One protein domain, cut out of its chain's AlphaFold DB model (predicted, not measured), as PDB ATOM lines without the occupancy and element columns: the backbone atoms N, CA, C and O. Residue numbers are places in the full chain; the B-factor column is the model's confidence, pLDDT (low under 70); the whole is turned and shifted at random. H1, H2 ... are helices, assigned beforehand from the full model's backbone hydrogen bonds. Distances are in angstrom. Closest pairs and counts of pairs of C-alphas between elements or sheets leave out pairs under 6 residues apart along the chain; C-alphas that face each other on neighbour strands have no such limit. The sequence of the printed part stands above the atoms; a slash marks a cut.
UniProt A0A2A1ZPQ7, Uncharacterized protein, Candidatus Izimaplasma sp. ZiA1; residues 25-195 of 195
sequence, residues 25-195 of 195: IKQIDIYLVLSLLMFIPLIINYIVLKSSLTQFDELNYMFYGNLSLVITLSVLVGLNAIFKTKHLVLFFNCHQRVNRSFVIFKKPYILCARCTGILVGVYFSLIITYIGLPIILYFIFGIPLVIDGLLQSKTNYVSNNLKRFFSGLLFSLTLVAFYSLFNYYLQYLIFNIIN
ATOM      1  N   ILE A  25       6.181  49.944 124.240       83.38
ATOM      2  CA  ILE A  25       5.586  50.157 122.915       83.38
ATOM      3  C   ILE A  25       4.075  50.047 123.077       83.38
ATOM      4  O   ILE A  25       3.569  49.018 123.528       83.38
ATOM      5  N   LYS A  26       3.361  51.108 122.718       88.81
ATOM      6  CA  LYS A  26       1.903  51.147 122.717       88.81
ATOM      7  C   LYS A  26       1.374  50.862 121.316       88.81
ATOM      8  O   LYS A  26       2.054  51.084 120.318       88.81
ATOM      9  N   GLN A  27       0.116  50.443 121.235       90.88
ATOM     10  CA  GLN A  27      -0.564  50.205 119.960       90.88
ATOM     11  C   GLN A  27      -0.583  51.457 119.062       90.88
ATOM     12  O   GLN A  27      -0.406  51.353 117.852       90.88
ATOM     13  N   ILE A  28      -0.686  52.648 119.664       91.69
ATOM     14  CA  ILE A  28      -0.592  53.925 118.944       91.69
ATOM     15  C   ILE A  28       0.764  54.127 118.251       91.69
ATOM     16  O   ILE A  28       0.798  54.668 117.151       91.69
ATOM     17  N   ASP A  29       1.868  53.640 118.832       91.31
ATOM     18  CA  ASP A  29       3.198  53.747 118.217       91.31
ATOM     19  C   ASP A  29       3.274  52.886 116.943       91.31
ATOM     20  O   ASP A  29       3.925  53.263 115.972       91.31
ATOM     21  N   ILE A  30       2.579  51.740 116.935       92.25
ATOM     22  CA  ILE A  30       2.467  50.857 115.767       92.25
ATOM     23  C   ILE A  30       1.664  51.537 114.668       92.25
ATOM     24  O   ILE A  30       2.141  51.630 113.537       92.25
ATOM     25  N   TYR A  31       0.487  52.064 115.001       95.81
ATOM     26  CA  TYR A  31      -0.338  52.776 114.032       95.81
ATOM     27  C   TYR A  31       0.354  54.012 113.465       95.81
ATOM     28  O   TYR A  31       0.221  54.266 112.273       95.81
ATOM     29  N   LEU A  32       1.141  54.732 114.269       95.19
ATOM     30  CA  LEU A  32       1.927  55.867 113.796       95.19
ATOM     31  C   LEU A  32       2.998  55.449 112.781       95.19
ATOM     32  O   LEU A  32       3.152  56.091 111.748       95.19
ATOM     33  N   VAL A  33       3.755  54.381 113.052       95.38
ATOM     34  CA  VAL A  33       4.775  53.910 112.098       95.38
ATOM     35  C   VAL A  33       4.119  53.436 110.801       95.38
ATOM     36  O   VAL A  33       4.586  53.796 109.723       95.38
ATOM     37  N   LEU A  34       3.028  52.669 110.895       94.56
ATOM     38  CA  LEU A  34       2.293  52.190 109.722       94.56
ATOM     39  C   LEU A  34       1.692  53.343 108.912       94.56
ATOM     40  O   LEU A  34       1.805  53.343 107.689       94.56
ATOM     41  N   SER A  35       1.109  54.347 109.571       94.56
ATOM     42  CA  SER A  35       0.522  55.493 108.879       94.56
ATOM     43  C   SER A  35       1.583  56.312 108.147       94.56
ATOM     44  O   SER A  35       1.387  56.643 106.981       94.56
ATOM     45  N   LEU A  36       2.738  56.570 108.767       95.62
ATOM     46  CA  LEU A  36       3.845  57.267 108.106       95.62
ATOM     47  C   LEU A  36       4.326  56.506 106.862       95.62
ATOM     48  O   LEU A  36       4.515  57.122 105.816       95.62
ATOM     49  N   LEU A  37       4.450  55.177 106.951       94.06
ATOM     50  CA  LEU A  37       4.872  54.339 105.825       94.06
ATOM     51  C   LEU A  37       3.869  54.284 104.675       94.06
ATOM     52  O   LEU A  37       4.280  54.049 103.546       94.06
ATOM     53  N   MET A  38       2.580  54.479 104.943       91.06
ATOM     54  CA  MET A  38       1.549  54.476 103.905       91.06
ATOM     55  C   MET A  38       1.333  55.866 103.302       91.06
ATOM     56  O   MET A  38       1.280  56.009 102.086       91.06
ATOM     57  N   PHE A  39       1.205  56.906 104.127       93.19
ATOM     58  CA  PHE A  39       0.767  58.220 103.650       93.19
ATOM     59  C   PHE A  39       1.891  59.068 103.052       93.19
ATOM     60  O   PHE A  39       1.646  59.784 102.084       93.19
ATOM     61  N   ILE A  40       3.121  58.993 103.571       94.06
ATOM     62  CA  ILE A  40       4.250  59.767 103.026       94.06
ATOM     63  C   ILE A  40       4.522  59.443 101.543       94.06
ATOM     64  O   ILE A  40       4.577  60.390 100.753       94.06
ATOM     65  N   PRO A  41       4.670  58.170 101.118       91.25
ATOM     66  CA  PRO A  41       4.888  57.860  99.703       91.25
ATOM     67  C   PRO A  41       3.711  58.283  98.818       91.25
ATOM     68  O   PRO A  41       3.940  58.844  97.750       91.25
ATOM     69  N   LEU A  42       2.465  58.102  99.279       88.62
ATOM     70  CA  LEU A  42       1.274  58.534  98.539       88.62
ATOM     71  C   LEU A  42       1.267  60.047  98.295       88.62
ATOM     72  O   LEU A  42       1.025  60.484  97.174       88.62
ATOM     73  N   ILE A  43       1.570  60.846  99.323       90.81
ATOM     74  CA  ILE A  43       1.623  62.309  99.213       90.81
ATOM     75  C   ILE A  43       2.728  62.735  98.245       90.81
ATOM     76  O   ILE A  43       2.477  63.554  97.363       90.81
ATOM     77  N   ILE A  44       3.936  62.181  98.387       89.62
ATOM     78  CA  ILE A  44       5.071  62.526  97.520       89.62
ATOM     79  C   ILE A  44       4.739  62.200  96.073       89.62
ATOM     80  O   ILE A  44       4.848  63.073  95.218       89.62
ATOM     81  N   ASN A  45       4.278  60.984  95.792       82.38
ATOM     82  CA  ASN A  45       4.008  60.610  94.417       82.38
ATOM     83  C   ASN A  45       2.806  61.366  93.831       82.38
ATOM     84  O   ASN A  45       2.827  61.686  92.648       82.38
ATOM     85  N   TYR A  46       1.782  61.697  94.629       84.38
ATOM     86  CA  TYR A  46       0.691  62.571  94.186       84.38
ATOM     87  C   TYR A  46       1.199  63.967  93.799       84.38
ATOM     88  O   TYR A  46       0.839  64.480  92.741       84.38
ATOM     89  N   ILE A  47       2.066  64.568  94.624       85.94
ATOM     90  CA  ILE A  47       2.687  65.864  94.320       85.94
ATOM     91  C   ILE A  47       3.493  65.766  93.024       85.94
ATOM     92  O   ILE A  47       3.334  66.630  92.166       85.94
ATOM     93  N   VAL A  48       4.306  64.718  92.862       82.44
ATOM     94  CA  VAL A  48       5.161  64.575  91.680       82.44
ATOM     95  C   VAL A  48       4.334  64.374  90.413       82.44
ATOM     96  O   VAL A  48       4.560  65.094  89.449       82.44
ATOM     97  N   LEU A  49       3.332  63.487  90.419       78.25
ATOM     98  CA  LEU A  49       2.443  63.291  89.264       78.25
ATOM     99  C   LEU A  49       1.674  64.556  88.883       78.25
ATOM    100  O   LEU A  49       1.383  64.771  87.715       78.25
ATOM    101  N   LYS A  50       1.327  65.397  89.863       81.19
ATOM    102  CA  LYS A  50       0.658  66.671  89.595       81.19
ATOM    103  C   LYS A  50       1.623  67.737  89.071       81.19
ATOM    104  O   LYS A  50       1.218  68.579  88.275       81.19
ATOM    105  N   SER A  51       2.863  67.754  89.562       75.25
ATOM    106  CA  SER A  51       3.871  68.757  89.195       75.25
ATOM    107  C   SER A  51       4.564  68.463  87.869       75.25
ATOM    108  O   SER A  51       4.905  69.384  87.130       75.25
ATOM    109  N   SER A  52       4.787  67.185  87.583       63.19
ATOM    110  CA  SER A  52       5.417  66.719  86.364       63.19
ATOM    111  C   SER A  52       4.301  66.464  85.361       63.19
ATOM    112  O   SER A  52       3.485  65.577  85.570       63.19
ATOM    113  N   LEU A  53       4.263  67.200  84.251       58.34
ATOM    114  CA  LEU A  53       3.370  66.930  83.106       58.34
ATOM    115  C   LEU A  53       3.683  65.584  82.402       58.34
ATOM    116  O   LEU A  53       3.347  65.394  81.237       58.34
ATOM    117  N   THR A  54       4.379  64.674  83.081       56.22
ATOM    118  CA  THR A  54       4.913  63.414  82.573       56.22
ATOM    119  C   THR A  54       3.982  62.267  82.937       56.22
ATOM    120  O   THR A  54       3.418  62.224  84.033       56.22
ATOM    121  N   GLN A  55       3.863  61.302  82.032       64.69
ATOM    122  CA  GLN A  55       3.139  60.058  82.274       64.69
ATOM    123  C   GLN A  55       3.792  59.264  83.420       64.69
ATOM    124  O   GLN A  55       4.989  59.392  83.684       64.69
ATOM    125  N   PHE A  56       2.998  58.438  84.106       64.75
ATOM    126  CA  PHE A  56       3.416  57.638  85.267       64.75
ATOM    127  C   PHE A  56       4.679  56.789  85.007       64.75
ATOM    128  O   PHE A  56       5.468  56.560  85.923       64.75
ATOM    129  N   ASP A  57       4.900  56.385  83.753       64.62
ATOM    130  CA  ASP A  57       6.000  55.511  83.328       64.62
ATOM    131  C   ASP A  57       7.372  56.202  83.235       64.62
ATOM    132  O   ASP A  57       8.400  55.528  83.261       64.62
ATOM    133  N   GLU A  58       7.423  57.537  83.185       70.50
ATOM    134  CA  GLU A  58       8.688  58.294  83.119       70.50
ATOM    135  C   GLU A  58       9.250  58.649  84.506       70.50
ATOM    136  O   GLU A  58      10.356  59.180  84.644       70.50
ATOM    137  N   LEU A  59       8.496  58.355  85.567       77.81
ATOM    138  CA  LEU A  59       8.879  58.671  86.932       77.81
ATOM    139  C   LEU A  59      10.013  57.749  87.409       77.81
ATOM    140  O   LEU A  59       9.877  56.525  87.411       77.81
ATOM    141  N   ASN A  60      11.102  58.319  87.945       88.50
ATOM    142  CA  ASN A  60      12.111  57.544  88.679       88.50
ATOM    143  C   ASN A  60      11.550  57.094  90.043       88.50
ATOM    144  O   ASN A  60      11.885  57.634  91.103       88.50
ATOM    145  N   TYR A  61      10.667  56.096  90.017       89.50
ATOM    146  CA  TYR A  61       9.983  55.554  91.191       89.50
ATOM    147  C   TYR A  61      10.962  55.038  92.254       89.50
ATOM    148  O   TYR A  61      10.664  55.095  93.447       89.50
ATOM    149  N   MET A  62      12.155  54.585  91.849       93.88
ATOM    150  CA  MET A  62      13.210  54.169  92.774       93.88
ATOM    151  C   MET A  62      13.678  55.339  93.635       93.88
ATOM    152  O   MET A  62      13.760  55.192  94.856       93.88
ATOM    153  N   PHE A  63      13.934  56.495  93.018       94.81
ATOM    154  CA  PHE A  63      14.335  57.709  93.721       94.81
ATOM    155  C   PHE A  63      13.222  58.253  94.621       94.81
ATOM    156  O   PHE A  63      13.473  58.498  95.799       94.81
ATOM    157  N   TYR A  64      11.992  58.394  94.121       93.38
ATOM    158  CA  TYR A  64      10.889  58.937  94.929       93.38
ATOM    159  C   TYR A  64      10.461  58.002  96.062       93.38
ATOM    160  O   TYR A  64      10.207  58.456  97.182       93.38
ATOM    161  N   GLY A  65      10.469  56.688  95.821       94.88
ATOM    162  CA  GLY A  65      10.275  55.698  96.872       94.88
ATOM    163  C   GLY A  65      11.355  55.820  97.948       94.88
ATOM    164  O   GLY A  65      11.033  55.931  99.131       94.88
ATOM    165  N   ASN A  66      12.625  55.941  97.565       97.38
ATOM    166  CA  ASN A  66      13.707  56.153  98.521       97.38
ATOM    167  C   ASN A  66      13.574  57.475  99.299       97.38
ATOM    168  O   ASN A  66      13.703  57.498 100.522       97.38
ATOM    169  N   LEU A  67      13.238  58.570  98.611       96.81
ATOM    170  CA  LEU A  67      12.991  59.877  99.221       96.81
ATOM    171  C   LEU A  67      11.890  59.803 100.284       96.81
ATOM    172  O   LEU A  67      12.061  60.315 101.392       96.81
ATOM    173  N   SER A  68      10.793  59.102  99.989       96.69
ATOM    174  CA  SER A  68       9.709  58.898 100.953       96.69
ATOM    175  C   SER A  68      10.148  58.083 102.178       96.69
ATOM    176  O   SER A  68       9.764  58.405 103.307       96.69
ATOM    177  N   LEU A  69      11.017  57.082 101.992       97.62
ATOM    178  CA  LEU A  69      11.583  56.296 103.088       97.62
ATOM    179  C   LEU A  69      12.538  57.133 103.948       97.62
ATOM    180  O   LEU A  69      12.479  57.053 105.175       97.62
ATOM    181  N   VAL A  70      13.374  57.973 103.333       98.31
ATOM    182  CA  VAL A  70      14.266  58.904 104.041       98.31
ATOM    183  C   VAL A  70      13.475  59.904 104.878       98.31
ATOM    184  O   VAL A  70      13.816  60.124 106.043       98.31
ATOM    185  N   ILE A  71      12.404  60.485 104.330       97.88
ATOM    186  CA  ILE A  71      11.530  61.407 105.070       97.88
ATOM    187  C   ILE A  71      10.884  60.675 106.250       97.88
ATOM    188  O   ILE A  71      10.968  61.149 107.384       97.88
ATOM    189  N   THR A  72      10.335  59.480 106.013       97.38
ATOM    190  CA  THR A  72       9.745  58.640 107.062       97.38
ATOM    191  C   THR A  72      10.751  58.361 108.177       97.38
ATOM    192  O   THR A  72      10.494  58.664 109.341       97.38
ATOM    193  N   LEU A  73      11.939  57.852 107.843       97.88
ATOM    194  CA  LEU A  73      12.984  57.551 108.820       97.88
ATOM    195  C   LEU A  73      13.462  58.796 109.566       97.88
ATOM    196  O   LEU A  73      13.682  58.713 110.770       97.88
ATOM    197  N   SER A  74      13.559  59.949 108.906       97.81
ATOM    198  CA  SER A  74      13.952  61.209 109.551       97.81
ATOM    199  C   SER A  74      12.934  61.649 110.604       97.81
ATOM    200  O   SER A  74      13.324  62.003 111.720       97.81
ATOM    201  N   VAL A  75      11.635  61.529 110.306       97.00
ATOM    202  CA  VAL A  75      10.561  61.761 111.286       97.00
ATOM    203  C   VAL A  75      10.685  60.778 112.452       97.00
ATOM    204  O   VAL A  75      10.685  61.190 113.611       97.00
ATOM    205  N   LEU A  76      10.867  59.483 112.177       96.06
ATOM    206  CA  LEU A  76      11.003  58.459 113.217       96.06
ATOM    207  C   LEU A  76      12.250  58.667 114.091       96.06
ATOM    208  O   LEU A  76      12.184  58.452 115.304       96.06
ATOM    209  N   VAL A  77      13.374  59.100 113.507       95.94
ATOM    210  CA  VAL A  77      14.594  59.487 114.232       95.94
ATOM    211  C   VAL A  77      14.306  60.678 115.140       95.94
ATOM    212  O   VAL A  77      14.605  60.602 116.334       95.94
ATOM    213  N   GLY A  78      13.680  61.736 114.617       95.44
ATOM    214  CA  GLY A  78      13.316  62.928 115.385       95.44
ATOM    215  C   GLY A  78      12.391  62.603 116.559       95.44
ATOM    216  O   GLY A  78      12.685  62.960 117.700       95.44
ATOM    217  N   LEU A  79      11.329  61.830 116.321       93.00
ATOM    218  CA  LEU A  79      10.404  61.380 117.367       93.00
ATOM    219  C   LEU A  79      11.104  60.535 118.437       93.00
ATOM    220  O   LEU A  79      10.789  60.639 119.628       93.00
ATOM    221  N   ASN A  80      12.044  59.681 118.031       91.12
ATOM    222  CA  ASN A  80      12.823  58.874 118.959       91.12
ATOM    223  C   ASN A  80      13.749  59.748 119.816       91.12
ATOM    224  O   ASN A  80      13.782  59.576 121.034       91.12
ATOM    225  N   ALA A  81      14.425  60.728 119.213       90.88
ATOM    226  CA  ALA A  81      15.319  61.650 119.909       90.88
ATOM    227  C   ALA A  81      14.575  62.573 120.893       90.88
ATOM    228  O   ALA A  81      14.981  62.681 122.051       90.88
ATOM    229  N   ILE A  82      13.466  63.184 120.462       92.00
ATOM    230  CA  ILE A  82      12.698  64.163 121.250       92.00
ATOM    231  C   ILE A  82      11.910  63.465 122.361       92.00
ATOM    232  O   ILE A  82      12.045  63.784 123.543       92.00
ATOM    233  N   PHE A  83      11.098  62.468 122.003       89.75
ATOM    234  CA  PHE A  83      10.152  61.864 122.942       89.75
ATOM    235  C   PHE A  83      10.702  60.635 123.658       89.75
ATOM    236  O   PHE A  83      10.001  60.061 124.503       89.75
ATOM    237  N   LYS A  84      11.937  60.216 123.342       87.12
ATOM    238  CA  LYS A  84      12.543  58.973 123.841       87.12
ATOM    239  C   LYS A  84      11.564  57.824 123.637       87.12
ATOM    240  O   LYS A  84      11.124  57.192 124.594       87.12
ATOM    241  N   THR A  85      11.135  57.622 122.400       86.38
ATOM    242  CA  THR A  85      10.178  56.579 121.992       86.38
ATOM    243  C   THR A  85      10.928  55.385 121.391       86.38
ATOM    244  O   THR A  85      12.156  55.327 121.441       86.38
ATOM    245  N   LYS A  86      10.222  54.368 120.892       88.00
ATOM    246  CA  LYS A  86      10.837  53.160 120.303       88.00
ATOM    247  C   LYS A  86      10.503  52.979 118.826       88.00
ATOM    248  O   LYS A  86      10.721  51.900 118.291       88.00
ATOM    249  N   HIS A  87      10.057  54.033 118.151       92.19
ATOM    250  CA  HIS A  87       9.601  53.953 116.764       92.19
ATOM    251  C   HIS A  87      10.649  53.375 115.802       92.19
ATOM    252  O   HIS A  87      10.327  52.498 115.013       92.19
ATOM    253  N   LEU A  88      11.924  53.769 115.923       91.88
ATOM    254  CA  LEU A  88      13.002  53.167 115.116       91.88
ATOM    255  C   LEU A  88      13.194  51.676 115.399       91.88
ATOM    256  O   LEU A  88      13.467  50.894 114.497       91.88
ATOM    257  N   VAL A  89      13.084  51.282 116.667       90.50
ATOM    258  CA  VAL A  89      13.235  49.880 117.070       90.50
ATOM    259  C   VAL A  89      12.109  49.054 116.465       90.50
ATOM    260  O   VAL A  89      12.373  47.974 115.946       90.50
ATOM    261  N   LEU A  90      10.891  49.595 116.501       91.50
ATOM    262  CA  LEU A  90       9.706  48.996 115.913       91.50
ATOM    263  C   LEU A  90       9.831  48.882 114.388       91.50
ATOM    264  O   LEU A  90       9.678  47.787 113.862       91.50
ATOM    265  N   PHE A  91      10.195  49.971 113.705       94.94
ATOM    266  CA  PHE A  91      10.376  50.001 112.251       94.94
ATOM    267  C   PHE A  91      11.373  48.938 111.767       94.94
ATOM    268  O   PHE A  91      11.077  48.163 110.865       94.94
ATOM    269  N   PHE A  92      12.546  48.854 112.400       93.88
ATOM    270  CA  PHE A  92      13.575  47.882 112.019       93.88
ATOM    271  C   PHE A  92      13.348  46.475 112.591       93.88
ATOM    272  O   PHE A  92      14.193  45.603 112.377       93.88
ATOM    273  N   ASN A  93      12.293  46.264 113.386       90.06
ATOM    274  CA  ASN A  93      12.111  45.071 114.218       90.06
ATOM    275  C   ASN A  93      13.406  44.681 114.975       90.06
ATOM    276  O   ASN A  93      13.879  43.535 115.001       90.06
ATOM    277  N   CYS A  94      14.076  45.692 115.527       89.50
ATOM    278  CA  CYS A  94      15.415  45.546 116.074       89.50
ATOM    279  C   CYS A  94      15.358  44.921 117.471       89.50
ATOM    280  O   CYS A  94      14.793  45.480 118.400       89.50
ATOM    281  N   HIS A  95      16.071  43.812 117.667       82.00
ATOM    282  CA  HIS A  95      16.121  43.101 118.953       82.00
ATOM    283  C   HIS A  95      17.031  43.775 120.000       82.00
ATOM    284  O   HIS A  95      17.159  43.310 121.130       82.00
ATOM    285  N   GLN A  96      17.735  44.842 119.605       83.38
ATOM    286  CA  GLN A  96      18.575  45.687 120.465       83.38
ATOM    287  C   GLN A  96      19.593  44.928 121.347       83.38
ATOM    288  O   GLN A  96      19.871  45.338 122.476       83.38
ATOM    289  N   ARG A  97      20.149  43.811 120.860       83.31
ATOM    290  CA  ARG A  97      21.127  43.011 121.616       83.31
ATOM    291  C   ARG A  97      22.378  43.836 121.923       83.31
ATOM    292  O   ARG A  97      23.049  44.275 120.992       83.31
ATOM    293  N   VAL A  98      22.714  43.973 123.209       84.75
ATOM    294  CA  VAL A  98      23.832  44.803 123.701       84.75
ATOM    295  C   VAL A  98      25.145  44.423 123.020       84.75
ATOM    296  O   VAL A  98      25.812  45.280 122.448       84.75
ATOM    297  N   ASN A  99      25.454  43.124 122.959       86.38
ATOM    298  CA  ASN A  99      26.662  42.598 122.319       86.38
ATOM    299  C   ASN A  99      26.722  42.785 120.787       86.38
ATOM    300  O   ASN A  99      27.735  42.468 120.168       86.38
ATOM    301  N   ARG A 100      25.642  43.264 120.158       90.19
ATOM    302  CA  ARG A 100      25.551  43.542 118.715       90.19
ATOM    303  C   ARG A 100      25.311  45.021 118.417       90.19
ATOM    304  O   ARG A 100      25.031  45.362 117.270       90.19
ATOM    305  N   SER A 101      25.376  45.886 119.422       92.19
ATOM    306  CA  SER A 101      25.232  47.336 119.291       92.19
ATOM    307  C   SER A 101      26.592  48.016 119.422       92.19
ATOM    308  O   SER A 101      27.480  47.534 120.122       92.19
ATOM    309  N   PHE A 102      26.749  49.163 118.762       93.81
ATOM    310  CA  PHE A 102      27.864  50.063 119.043       93.81
ATOM    311  C   PHE A 102      27.713  50.673 120.436       93.81
ATOM    312  O   PHE A 102      26.589  50.894 120.888       93.81
ATOM    313  N   VAL A 103      28.827  50.954 121.109       91.88
ATOM    314  CA  VAL A 103      28.836  51.649 122.400       91.88
ATOM    315  C   VAL A 103      29.209  53.105 122.150       91.88
ATOM    316  O   VAL A 103      30.305  53.392 121.688       91.88
ATOM    317  N   ILE A 104      28.285  54.016 122.445       88.88
ATOM    318  CA  ILE A 104      28.442  55.464 122.280       88.88
ATOM    319  C   ILE A 104      28.215  56.095 123.657       88.88
ATOM    320  O   ILE A 104      27.240  55.770 124.332       88.88
ATOM    321  N   PHE A 105      29.133  56.948 124.120       87.81
ATOM    322  CA  PHE A 105      29.094  57.545 125.469       87.81
ATOM    323  C   PHE A 105      28.856  56.517 126.597       87.81
ATOM    324  O   PHE A 105      28.011  56.711 127.471       87.81
ATOM    325  N   LYS A 106      29.585  55.389 126.558       86.50
ATOM    326  CA  LYS A 106      29.478  54.263 127.514       86.50
ATOM    327  C   LYS A 106      28.103  53.577 127.555       86.50
ATOM    328  O   LYS A 106      27.830  52.802 128.469       86.50
ATOM    329  N   LYS A 107      27.229  53.829 126.576       84.75
ATOM    330  CA  LYS A 107      25.906  53.203 126.471       84.75
ATOM    331  C   LYS A 107      25.757  52.491 125.128       84.75
ATOM    332  O   LYS A 107      26.198  53.018 124.107       84.75
ATOM    333  N   PRO A 108      25.130  51.304 125.085       87.00
ATOM    334  CA  PRO A 108      24.810  50.675 123.813       87.00
ATOM    335  C   PRO A 108      23.836  51.566 123.038       87.00
ATOM    336  O   PRO A 108      22.847  52.047 123.594       87.00
ATOM    337  N   TYR A 109      24.098  51.753 121.750       89.50
ATOM    338  CA  TYR A 109      23.227  52.496 120.855       89.50
ATOM    339  C   TYR A 109      21.833  51.852 120.778       89.50
ATOM    340  O   TYR A 109      21.646  50.660 121.060       89.50
ATOM    341  N   ILE A 110      20.831  52.657 120.419       88.62
ATOM    342  CA  ILE A 110      19.433  52.216 120.400       88.62
ATOM    343  C   ILE A 110      19.183  51.133 119.343       88.62
ATOM    344  O   ILE A 110      18.410  50.208 119.591       88.62
ATOM    345  N   LEU A 111      19.871  51.196 118.206       92.56
ATOM    346  CA  LEU A 111      19.857  50.148 117.188       92.56
ATOM    347  C   LEU A 111      21.063  49.212 117.346       92.56
ATOM    348  O   LEU A 111      22.103  49.577 117.901       92.56
ATOM    349  N   CYS A 112      20.920  47.977 116.862       93.31
ATOM    350  CA  CYS A 112      22.076  47.106 116.658       93.31
ATOM    351  C   CYS A 112      22.898  47.599 115.459       93.31
ATOM    352  O   CYS A 112      22.359  48.259 114.574       93.31
ATOM    353  N   ALA A 113      24.177  47.229 115.394       97.00
ATOM    354  CA  ALA A 113      25.102  47.665 114.350       97.00
ATOM    355  C   ALA A 113      24.567  47.412 112.928       97.00
ATOM    356  O   ALA A 113      24.766  48.239 112.046       97.00
ATOM    357  N   ARG A 114      23.823  46.314 112.721       97.19
ATOM    358  CA  ARG A 114      23.179  45.997 111.437       97.19
ATOM    359  C   ARG A 114      22.066  46.980 111.086       97.19
ATOM    360  O   ARG A 114      22.098  47.554 110.007       97.19
ATOM    361  N   CYS A 115      21.110  47.202 111.988       97.12
ATOM    362  CA  CYS A 115      20.026  48.164 111.765       97.12
ATOM    363  C   CYS A 115      20.563  49.598 111.638       97.12
ATOM    364  O   CYS A 115      20.032  50.366 110.848       97.12
ATOM    365  N   THR A 116      21.640  49.946 112.355       97.81
ATOM    366  CA  THR A 116      22.357  51.215 112.153       97.81
ATOM    367  C   THR A 116      22.941  51.305 110.744       97.81
ATOM    368  O   THR A 116      22.795  52.337 110.102       97.81
ATOM    369  N   GLY A 117      23.559  50.229 110.246       98.44
ATOM    370  CA  GLY A 117      24.047  50.148 108.868       98.44
ATOM    371  C   GLY A 117      22.935  50.350 107.845       98.44
ATOM    372  O   GLY A 117      23.085  51.179 106.958       98.44
ATOM    373  N   ILE A 118      21.794  49.670 108.017       98.62
ATOM    374  CA  ILE A 118      20.626  49.831 107.137       98.62
ATOM    375  C   ILE A 118      20.125  51.278 107.171       98.62
ATOM    376  O   ILE A 118      19.949  51.869 106.113       98.62
ATOM    377  N   LEU A 119      19.941  51.864 108.362       98.50
ATOM    378  CA  LEU A 119      19.498  53.252 108.516       98.50
ATOM    379  C   LEU A 119      20.412  54.214 107.751       98.50
ATOM    380  O   LEU A 119      19.930  54.981 106.928       98.50
ATOM    381  N   VAL A 120      21.723  54.143 107.996       98.50
ATOM    382  CA  VAL A 120      22.722  54.986 107.324       98.50
ATOM    383  C   VAL A 120      22.718  54.742 105.813       98.50
ATOM    384  O   VAL A 120      22.733  55.692 105.035       98.50
ATOM    385  N   GLY A 121      22.645  53.480 105.395       98.56
ATOM    386  CA  GLY A 121      22.595  53.094 103.992       98.56
ATOM    387  C   GLY A 121      21.376  53.651 103.255       98.56
ATOM    388  O   GLY A 121      21.530  54.106 102.128       98.56
ATOM    389  N   VAL A 122      20.199  53.720 103.893       98.62
ATOM    390  CA  VAL A 122      19.007  54.334 103.279       98.62
ATOM    391  C   VAL A 122      19.272  55.802 102.930       98.62
ATOM    392  O   VAL A 122      19.011  56.205 101.802       98.62
ATOM    393  N   TYR A 123      19.897  56.589 103.811       98.50
ATOM    394  CA  TYR A 123      20.273  57.971 103.472       98.50
ATOM    395  C   TYR A 123      21.271  58.042 102.308       98.50
ATOM    396  O   TYR A 123      21.080  58.824 101.380       98.50
ATOM    397  N   PHE A 124      22.316  57.207 102.319       97.81
ATOM    398  CA  PHE A 124      23.308  57.178 101.235       97.81
ATOM    399  C   PHE A 124      22.732  56.704  99.901       97.81
ATOM    400  O   PHE A 124      23.170  57.145  98.836       97.81
ATOM    401  N   SER A 125      21.733  55.828  99.943       97.62
ATOM    402  CA  SER A 125      21.126  55.265  98.746       97.62
ATOM    403  C   SER A 125      20.401  56.305  97.893       97.62
ATOM    404  O   SER A 125      20.175  56.023  96.721       97.62
ATOM    405  N   LEU A 126      20.091  57.506  98.412       97.06
ATOM    406  CA  LEU A 126      19.483  58.587  97.622       97.06
ATOM    407  C   LEU A 126      20.316  58.924  96.389       97.06
ATOM    408  O   LEU A 126      19.774  59.014  95.290       97.06
ATOM    409  N   ILE A 127      21.634  59.030  96.569       96.94
ATOM    410  CA  ILE A 127      22.584  59.309  95.488       96.94
ATOM    411  C   ILE A 127      22.537  58.177  94.455       96.94
ATOM    412  O   ILE A 127      22.482  58.420  93.254       96.94
ATOM    413  N   ILE A 128      22.492  56.929  94.922       96.12
ATOM    414  CA  ILE A 128      22.486  55.737  94.066       96.12
ATOM    415  C   ILE A 128      21.183  55.637  93.260       96.12
ATOM    416  O   ILE A 128      21.215  55.385  92.056       96.12
ATOM    417  N   THR A 129      20.036  55.879  93.900       96.25
ATOM    418  CA  THR A 129      18.727  55.887  93.232       96.25
ATOM    419  C   THR A 129      18.557  57.059  92.276       96.25
ATOM    420  O   THR A 129      17.867  56.920  91.272       96.25
ATOM    421  N   TYR A 130      19.216  58.188  92.553       94.69
ATOM    422  CA  TYR A 130      19.240  59.339  91.656       94.69
ATOM    423  C   TYR A 130      20.033  59.040  90.378       94.69
ATOM    424  O   TYR A 130      19.570  59.352  89.289       94.69
ATOM    425  N   ILE A 131      21.190  58.374  90.503       94.19
ATOM    426  CA  ILE A 131      22.011  57.944  89.356       94.19
ATOM    427  C   ILE A 131      21.296  56.873  88.511       94.19
ATOM    428  O   ILE A 131      21.523  56.797  87.307       94.19
ATOM    429  N   GLY A 132      20.427  56.055  89.115       91.62
ATOM    430  CA  GLY A 132      19.599  55.094  88.381       91.62
ATOM    431  C   GLY A 132      20.330  53.801  88.004       91.62
ATOM    432  O   GLY A 132      20.385  53.422  86.837       91.62
ATOM    433  N   LEU A 133      20.895  53.094  88.988       93.19
ATOM    434  CA  LEU A 133      21.502  51.777  88.744       93.19
ATOM    435  C   LEU A 133      20.479  50.721  88.259       93.19
ATOM    436  O   LEU A 133      19.310  50.780  88.647       93.19
ATOM    437  N   PRO A 134      20.918  49.685  87.517       94.75
ATOM    438  CA  PRO A 134      20.081  48.528  87.205       94.75
ATOM    439  C   PRO A 134      19.525  47.856  88.467       94.75
ATOM    440  O   PRO A 134      20.272  47.554  89.401       94.75
ATOM    441  N   ILE A 135      18.222  47.551  88.473       93.44
ATOM    442  CA  ILE A 135      17.516  47.008  89.647       93.44
ATOM    443  C   ILE A 135      18.148  45.716  90.195       93.44
ATOM    444  O   ILE A 135      18.189  45.506  91.405       93.44
ATOM    445  N   ILE A 136      18.732  44.883  89.325       96.69
ATOM    446  CA  ILE A 136      19.421  43.647  89.721       96.69
ATOM    447  C   ILE A 136      20.578  43.901  90.700       96.69
ATOM    448  O   ILE A 136      20.787  43.117  91.626       96.69
ATOM    449  N   LEU A 137      21.288  45.029  90.562       97.25
ATOM    450  CA  LEU A 137      22.393  45.377  91.456       97.25
ATOM    451  C   LEU A 137      21.900  45.636  92.883       97.25
ATOM    452  O   LEU A 137      22.570  45.239  93.834       97.25
ATOM    453  N   TYR A 138      20.707  46.219  93.052       97.38
ATOM    454  CA  TYR A 138      20.126  46.459  94.378       97.38
ATOM    455  C   TYR A 138      19.926  45.152  95.144       97.38
ATOM    456  O   TYR A 138      20.180  45.111  96.347       97.38
ATOM    457  N   PHE A 139      19.518  44.076  94.466       97.44
ATOM    458  CA  PHE A 139      19.361  42.757  95.082       97.44
ATOM    459  C   PHE A 139      20.704  42.065  95.339       97.44
ATOM    460  O   PHE A 139      20.875  41.443  96.389       97.44
ATOM    461  N   ILE A 140      21.687  42.229  94.445       98.12
ATOM    462  CA  ILE A 140      23.048  41.703  94.643       98.12
ATOM    463  C   ILE A 140      23.684  42.290  95.910       98.12
ATOM    464  O   ILE A 140      24.265  41.552  96.706       98.12
ATOM    465  N   PHE A 141      23.512  43.591  96.166       97.88
ATOM    466  CA  PHE A 141      24.019  44.228  97.386       97.88
ATOM    467  C   PHE A 141      23.385  43.697  98.686       97.88
ATOM    468  O   PHE A 141      23.967  43.855  99.760       97.88
ATOM    469  N   GLY A 142      22.242  43.010  98.617       97.81
ATOM    470  CA  GLY A 142      21.614  42.363  99.771       97.81
ATOM    471  C   GLY A 142      22.229  41.019 100.152       97.81
ATOM    472  O   GLY A 142      22.126  40.600 101.310       97.81
ATOM    473  N   ILE A 143      22.904  40.356  99.207       98.06
ATOM    474  CA  ILE A 143      23.454  39.005  99.373       98.06
ATOM    475  C   ILE A 143      24.375  38.891 100.602       98.06
ATOM    476  O   ILE A 143      24.180  37.954 101.383       98.06
ATOM    477  N   PRO A 144      25.320  39.821 100.867       97.69
ATOM    478  CA  PRO A 144      26.203  39.716 102.027       97.69
ATOM    479  C   PRO A 144      25.460  39.616 103.364       97.69
ATOM    480  O   PRO A 144      25.860  38.836 104.227       97.69
ATOM    481  N   LEU A 145      24.366  40.368 103.550       97.62
ATOM    482  CA  LEU A 145      23.577  40.304 104.784       97.62
ATOM    483  C   LEU A 145      22.818  38.984 104.902       97.62
ATOM    484  O   LEU A 145      22.759  38.421 105.999       97.62
ATOM    485  N   VAL A 146      22.252  38.496 103.796       97.06
ATOM    486  CA  VAL A 146      21.533  37.215 103.756       97.06
ATOM    487  C   VAL A 146      22.482  36.071 104.105       97.06
ATOM    488  O   VAL A 146      22.183  35.298 105.013       97.06
ATOM    489  N   ILE A 147      23.663  36.014 103.479       97.12
ATOM    490  CA  ILE A 147      24.693  35.010 103.782       97.12
ATOM    491  C   ILE A 147      25.134  35.113 105.247       97.12
ATOM    492  O   ILE A 147      25.125  34.113 105.961       97.12
ATOM    493  N   ASP A 148      25.463  36.315 105.733       95.56
ATOM    494  CA  ASP A 148      25.884  36.528 107.125       95.56
ATOM    495  C   ASP A 148      24.791  36.111 108.129       95.56
ATOM    496  O   ASP A 148      25.092  35.597 109.208       95.56
ATOM    497  N   GLY A 149      23.516  36.321 107.789       92.56
ATOM    498  CA  GLY A 149      22.362  35.872 108.567       92.56
ATOM    499  C   GLY A 149      22.189  34.352 108.572       92.56
ATOM    500  O   GLY A 149      22.009  33.775 109.643       92.56
ATOM    501  N   LEU A 150      22.287  33.712 107.404       95.19
ATOM    502  CA  LEU A 150      22.161  32.260 107.245       95.19
ATOM    503  C   LEU A 150      23.310  31.501 107.916       95.19
ATOM    504  O   LEU A 150      23.080  30.493 108.579       95.19
ATOM    505  N   LEU A 151      24.546  31.993 107.799       96.00
ATOM    506  CA  LEU A 151      25.693  31.389 108.478       96.00
ATOM    507  C   LEU A 151      25.547  31.481 109.999       96.00
ATOM    508  O   LEU A 151      25.764  30.489 110.688       96.00
ATOM    509  N   GLN A 152      25.122  32.633 110.531       92.94
ATOM    510  CA  GLN A 152      24.879  32.798 111.972       92.94
ATOM    511  C   GLN A 152      23.703  31.963 112.499       92.94
ATOM    512  O   GLN A 152      23.659  31.701 113.698       92.94
ATOM    513  N   SER A 153      22.723  31.602 111.661       92.06
ATOM    514  CA  SER A 153      21.590  30.771 112.091       92.06
ATOM    515  C   SER A 153      21.891  29.276 112.026       92.06
ATOM    516  O   SER A 153      21.359  28.525 112.839       92.06
ATOM    517  N   LYS A 154      22.740  28.845 111.085       95.25
ATOM    518  CA  LYS A 154      23.070  27.429 110.858       95.25
ATOM    519  C   LYS A 154      24.373  26.968 111.513       95.25
ATOM    520  O   LYS A 154      24.618  25.769 111.570       95.25
ATOM    521  N   THR A 155      25.228  27.884 111.967       95.62
ATOM    522  CA  THR A 155      26.566  27.556 112.489       95.62
ATOM    523  C   THR A 155      26.898  28.348 113.755       95.62
ATOM    524  O   THR A 155      26.197  29.288 114.120       95.62
ATOM    525  N   ASN A 156      28.023  28.013 114.394       93.69
ATOM    526  CA  ASN A 156      28.560  28.748 115.544       93.69
ATOM    527  C   ASN A 156      29.276  30.060 115.161       93.69
ATOM    528  O   ASN A 156      29.795  30.756 116.035       93.69
ATOM    529  N   TYR A 157      29.336  30.408 113.871       93.75
ATOM    530  CA  TYR A 157      29.935  31.659 113.410       93.75
ATOM    531  C   TYR A 157      29.189  32.870 113.985       93.75
ATOM    532  O   TYR A 157      27.962  32.953 113.934       93.75
ATOM    533  N   VAL A 158      29.938  33.856 114.487       92.06
ATOM    534  CA  VAL A 158      29.395  35.118 114.997       92.06
ATOM    535  C   VAL A 158      30.124  36.287 114.349       92.06
ATOM    536  O   VAL A 158      31.324  36.474 114.530       92.06
ATOM    537  N   SER A 159      29.387  37.129 113.628       93.75
ATOM    538  CA  SER A 159      29.955  38.328 113.004       93.75
ATOM    539  C   SER A 159      30.396  39.343 114.061       93.75
ATOM    540  O   SER A 159      29.845  39.398 115.163       93.75
ATOM    541  N   ASN A 160      31.348  40.207 113.724       95.81
ATOM    542  CA  ASN A 160      31.647  41.391 114.530       95.81
ATOM    543  C   ASN A 160      30.744  42.574 114.116       95.81
ATOM    544  O   ASN A 160      30.013  42.503 113.123       95.81
ATOM    545  N   ASN A 161      30.758  43.662 114.888       96.44
ATOM    546  CA  ASN A 161      29.867  44.800 114.639       96.44
ATOM    547  C   ASN A 161      30.191  45.561 113.345       96.44
ATOM    548  O   ASN A 161      29.263  46.064 112.716       96.44
ATOM    549  N   LEU A 162      31.450  45.575 112.896       97.12
ATOM    550  CA  LEU A 162      31.824  46.184 111.615       97.12
ATOM    551  C   LEU A 162      31.231  45.404 110.437       97.12
ATOM    552  O   LEU A 162      30.544  45.991 109.605       97.12
ATOM    553  N   LYS A 163      31.383  44.072 110.413       96.81
ATOM    554  CA  LYS A 163      30.754  43.212 109.395       96.81
ATOM    555  C   LYS A 163      29.235  43.390 109.369       96.81
ATOM    556  O   LYS A 163      28.647  43.488 108.295       96.81
ATOM    557  N   ARG A 164      28.594  43.479 110.541       97.38
ATOM    558  CA  ARG A 164      27.144  43.732 110.657       97.38
ATOM    559  C   ARG A 164      26.740  45.084 110.079       97.38
ATOM    560  O   ARG A 164      25.717  45.159 109.410       97.38
ATOM    561  N   PHE A 165      27.518  46.125 110.357       98.44
ATOM    562  CA  PHE A 165      27.255  47.468 109.859       98.44
ATOM    563  C   PHE A 165      27.375  47.533 108.341       98.44
ATOM    564  O   PHE A 165      26.418  47.938 107.696       98.44
ATOM    565  N   PHE A 166      28.482  47.059 107.764       98.44
ATOM    566  CA  PHE A 166      28.674  47.105 106.312       98.44
ATOM    567  C   PHE A 166      27.690  46.209 105.554       98.44
ATOM    568  O   PHE A 166      27.120  46.649 104.562       98.44
ATOM    569  N   SER A 167      27.407  44.997 106.045       98.25
ATOM    570  CA  SER A 167      26.354  44.162 105.441       98.25
ATOM    571  C   SER A 167      24.974  44.825 105.524       98.25
ATOM    572  O   SER A 167      24.215  44.761 104.563       98.25
ATOM    573  N   GLY A 168      24.657  45.513 106.628       98.31
ATOM    574  CA  GLY A 168      23.446  46.332 106.746       98.31
ATOM    575  C   GLY A 168      23.419  47.520 105.784       98.31
ATOM    576  O   GLY A 168      22.393  47.767 105.157       98.31
ATOM    577  N   LEU A 169      24.540  48.226 105.639       98.62
ATOM    578  CA  LEU A 169      24.683  49.366 104.736       98.62
ATOM    579  C   LEU A 169      24.425  48.955 103.286       98.62
ATOM    580  O   LEU A 169      23.636  49.610 102.616       98.62
ATOM    581  N   LEU A 170      24.999  47.841 102.827       98.44
ATOM    582  CA  LEU A 170      24.751  47.327 101.475       98.44
ATOM    583  C   LEU A 170      23.300  46.853 101.295       98.44
ATOM    584  O   LEU A 170      22.651  47.198 100.310       98.44
ATOM    585  N   PHE A 171      22.750  46.142 102.284       98.56
ATOM    586  CA  PHE A 171      21.365  45.664 102.245       98.56
ATOM    587  C   PHE A 171      20.321  46.786 102.183       98.56
ATOM    588  O   PHE A 171      19.200  46.548 101.737       98.56
ATOM    589  N   SER A 172      20.660  48.011 102.596       98.38
ATOM    590  CA  SER A 172      19.751  49.156 102.467       98.38
ATOM    591  C   SER A 172      19.263  49.367 101.030       98.38
ATOM    592  O   SER A 172      18.100  49.702 100.842       98.38
ATOM    593  N   LEU A 173      20.096  49.078 100.022       98.31
ATOM    594  CA  LEU A 173      19.711  49.153  98.614       98.31
ATOM    595  C   LEU A 173      18.614  48.140  98.290       98.31
ATOM    596  O   LEU A 173      17.605  48.488  97.687       98.31
ATOM    597  N   THR A 174      18.759  46.902  98.755       98.44
ATOM    598  CA  THR A 174      17.716  45.882  98.606       98.44
ATOM    599  C   THR A 174      16.420  46.292  99.302       98.44
ATOM    600  O   THR A 174      15.343  46.139  98.733       98.44
ATOM    601  N   LEU A 175      16.509  46.843 100.518       98.06
ATOM    602  CA  LEU A 175      15.344  47.342 101.250       98.06
ATOM    603  C   LEU A 175      14.638  48.468 100.485       98.06
ATOM    604  O   LEU A 175      13.417  48.441 100.358       98.06
ATOM    605  N   VAL A 176      15.402  49.425  99.958       98.00
ATOM    606  CA  VAL A 176      14.884  50.527  99.141       98.00
ATOM    607  C   VAL A 176      14.223  49.995  97.878       98.00
ATOM    608  O   VAL A 176      13.117  50.417  97.577       98.00
ATOM    609  N   ALA A 177      14.822  49.025  97.187       97.56
ATOM    610  CA  ALA A 177      14.215  48.413  96.008       97.56
ATOM    611  C   ALA A 177      12.856  47.776  96.319       97.56
ATOM    612  O   ALA A 177      11.872  48.086  95.652       97.56
ATOM    613  N   PHE A 178      12.774  46.945  97.363       97.31
ATOM    614  CA  PHE A 178      11.501  46.348  97.775       97.31
ATOM    615  C   PHE A 178      10.458  47.404  98.142       97.31
ATOM    616  O   PHE A 178       9.316  47.322  97.699       97.31
ATOM    617  N   TYR A 179      10.851  48.403  98.933       96.69
ATOM    618  CA  TYR A 179       9.951  49.458  99.377       96.69
ATOM    619  C   TYR A 179       9.463  50.330  98.209       96.69
ATOM    620  O   TYR A 179       8.266  50.579  98.087       96.69
ATOM    621  N   SER A 180      10.355  50.761  97.316       95.00
ATOM    622  CA  SER A 180      10.007  51.579  96.151       95.00
ATOM    623  C   SER A 180       9.120  50.819  95.162       95.00
ATOM    624  O   SER A 180       8.127  51.378  94.704       95.00
ATOM    625  N   LEU A 181       9.411  49.540  94.885       94.69
ATOM    626  CA  LEU A 181       8.572  48.695  94.023       94.69
ATOM    627  C   LEU A 181       7.176  48.491  94.615       94.69
ATOM    628  O   LEU A 181       6.182  48.630  93.907       94.69
ATOM    629  N   PHE A 182       7.088  48.206  95.917       94.06
ATOM    630  CA  PHE A 182       5.802  48.067  96.601       94.06
ATOM    631  C   PHE A 182       4.947  49.334  96.458       94.06
ATOM    632  O   PHE A 182       3.781  49.249  96.079       94.06
ATOM    633  N   ASN A 183       5.535  50.508  96.705       91.69
ATOM    634  CA  ASN A 183       4.824  51.781  96.585       91.69
ATOM    635  C   ASN A 183       4.426  52.103  95.140       91.69
ATOM    636  O   ASN A 183       3.319  52.591  94.916       91.69
ATOM    637  N   TYR A 184       5.289  51.798  94.168       90.12
ATOM    638  CA  TYR A 184       4.984  51.951  92.747       90.12
ATOM    639  C   TYR A 184       3.751  51.129  92.347       90.12
ATOM    640  O   TYR A 184       2.785  51.686  91.828       90.12
ATOM    641  N   TYR A 185       3.732  49.830  92.663       90.88
ATOM    642  CA  TYR A 185       2.598  48.963  92.326       90.88
ATOM    643  C   TYR A 185       1.318  49.340  93.070       90.88
ATOM    644  O   TYR A 185       0.236  49.293  92.484       90.88
ATOM    645  N   LEU A 186       1.423  49.738  94.342       88.94
ATOM    646  CA  LEU A 186       0.272  50.212  95.108       88.94
ATOM    647  C   LEU A 186      -0.366  51.430  94.435       88.94
ATOM    648  O   LEU A 186      -1.584  51.504  94.303       88.94
ATOM    649  N   GLN A 187       0.453  52.373  93.979       83.81
ATOM    650  CA  GLN A 187      -0.048  53.571  93.328       83.81
ATOM    651  C   GLN A 187      -0.590  53.305  91.926       83.81
ATOM    652  O   GLN A 187      -1.623  53.865  91.571       83.81
ATOM    653  N   TYR A 188       0.066  52.435  91.159       86.19
ATOM    654  CA  TYR A 188      -0.431  51.983  89.864       86.19
ATOM    655  C   TYR A 188      -1.834  51.369  89.993       86.19
ATOM    656  O   TYR A 188      -2.747  51.717  89.247       86.19
ATOM    657  N   LEU A 189      -2.042  50.523  91.009       87.88
ATOM    658  CA  LEU A 189      -3.350  49.947  91.316       87.88
ATOM    659  C   LEU A 189      -4.382  51.024  91.689       87.88
ATOM    660  O   LEU A 189      -5.489  51.005  91.167       87.88
ATOM    661  N   ILE A 190      -4.027  51.977  92.560       84.56
ATOM    662  CA  ILE A 190      -4.924  53.080  92.947       84.56
ATOM    663  C   ILE A 190      -5.325  53.918  91.726       84.56
ATOM    664  O   ILE A 190      -6.499  54.239  91.568       84.56
ATOM    665  N   PHE A 191      -4.372  54.247  90.853       81.62
ATOM    666  CA  PHE A 191      -4.627  55.016  89.636       81.62
ATOM    667  C   PHE A 191      -5.616  54.305  88.702       81.62
ATOM    668  O   PHE A 191      -6.542  54.943  88.212       81.62
ATOM    669  N   ASN A 192      -5.467  52.989  88.522       84.56
ATOM    670  CA  ASN A 192      -6.360  52.172  87.691       84.56
ATOM    671  C   ASN A 192      -7.737  51.899  88.319       84.56
ATOM    672  O   ASN A 192      -8.632  51.427  87.633       84.56
ATOM    673  N   ILE A 193      -7.900  52.094  89.630       87.56
ATOM    674  CA  ILE A 193      -9.208  51.978  90.294       87.56
ATOM    675  C   ILE A 193      -9.992  53.290  90.176       87.56
ATOM    676  O   ILE A 193     -11.222  53.275  90.167       87.56
ATOM    677  N   ILE A 194      -9.289  54.425  90.155       83.50
ATOM    678  CA  ILE A 194      -9.897  55.761  90.126       83.50
ATOM    679  C   ILE A 194     -10.304  56.176  88.705       83.50
ATOM    680  O   ILE A 194     -11.297  56.892  88.565       83.50
ATOM    681  N   ASN A 195      -9.548  55.757  87.686       79.25
ATOM    682  CA  ASN A 195      -9.817  56.039  86.271       79.25
ATOM    683  C   ASN A 195     -10.418  54.825  85.568       79.25
ATOM    684  O   ASN A 195     -11.293  55.039  84.702       79.25
TER     685      ASN A 195
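What this domain is: This is residues 25 to 195 of the 195 residues of an uncharacterized protein of Candidatus Izimaplasma sp. ZiA1 (UniProt A0A2A1ZPQ7). Three helices, H1, H2 and H4, stand in a row, slanted to one another; the long helix H7 crosses one side of that row, and H5 and H6 pack on the other side of H7. Short H3 packs on H1 and H2, and residues 50 to 55 stick out. The printed part has 171 residues with seven named helices, H1 to H7 in chain order, and no named strand: class all helix. It is compact, with a radius of gyration of the C-alphas of 17.4 A and spans of 54 by 37 by 26 A.

How they stand to each other: H1, residues 27 to 51, and H2, residues 61 to 83, form a hairpin at a steep tilt of 38 degrees; their closest C-alphas, of Pro 41 and Ser 68, are 5.1 A apart. H3, residues 87 to 91, touches H2, closest at the C-alphas of His 87 and Leu 76, 5.9 A. H4, residues 113 to 131, touches H2 opposite ways at 38 degrees, only just steep, closest at the C-alphas of Thr 129 and Phe 63, 4.8 A. H5, residues 135 to 140, and H6, residues 143 to 154, meet only through their link. H7, residues 161 to 194, is the hub, touching five helices, among them H4 at 55 degrees, with the C-alphas of Leu 169 and Gly 117 closest at 4.3 A. Every O i to N i+4 pair is within hydrogen-bond range in H2, H3 and H6, against 19 of 21 in H1, 11 of 15 in H4, 1 of 2 in H5 and 28 of 30 in H7.

Where its parts are: H1 begins at C-alpha 27 (-0.564, 50.205, 119.960) and measures 36.2 A; H2 measures 32.4 A and H4 27.2 A. H7, 48.0 A, ends at C-alpha 194 (-9.897, 55.761, 90.126).

The domain as a whole: The C-alphas farthest apart, of Lys 106 and Asn 195, are 57.0 A apart. The printed part has no cut; the link H3 to H4 is long, and residues 52 to 57 have pLDDT under 70.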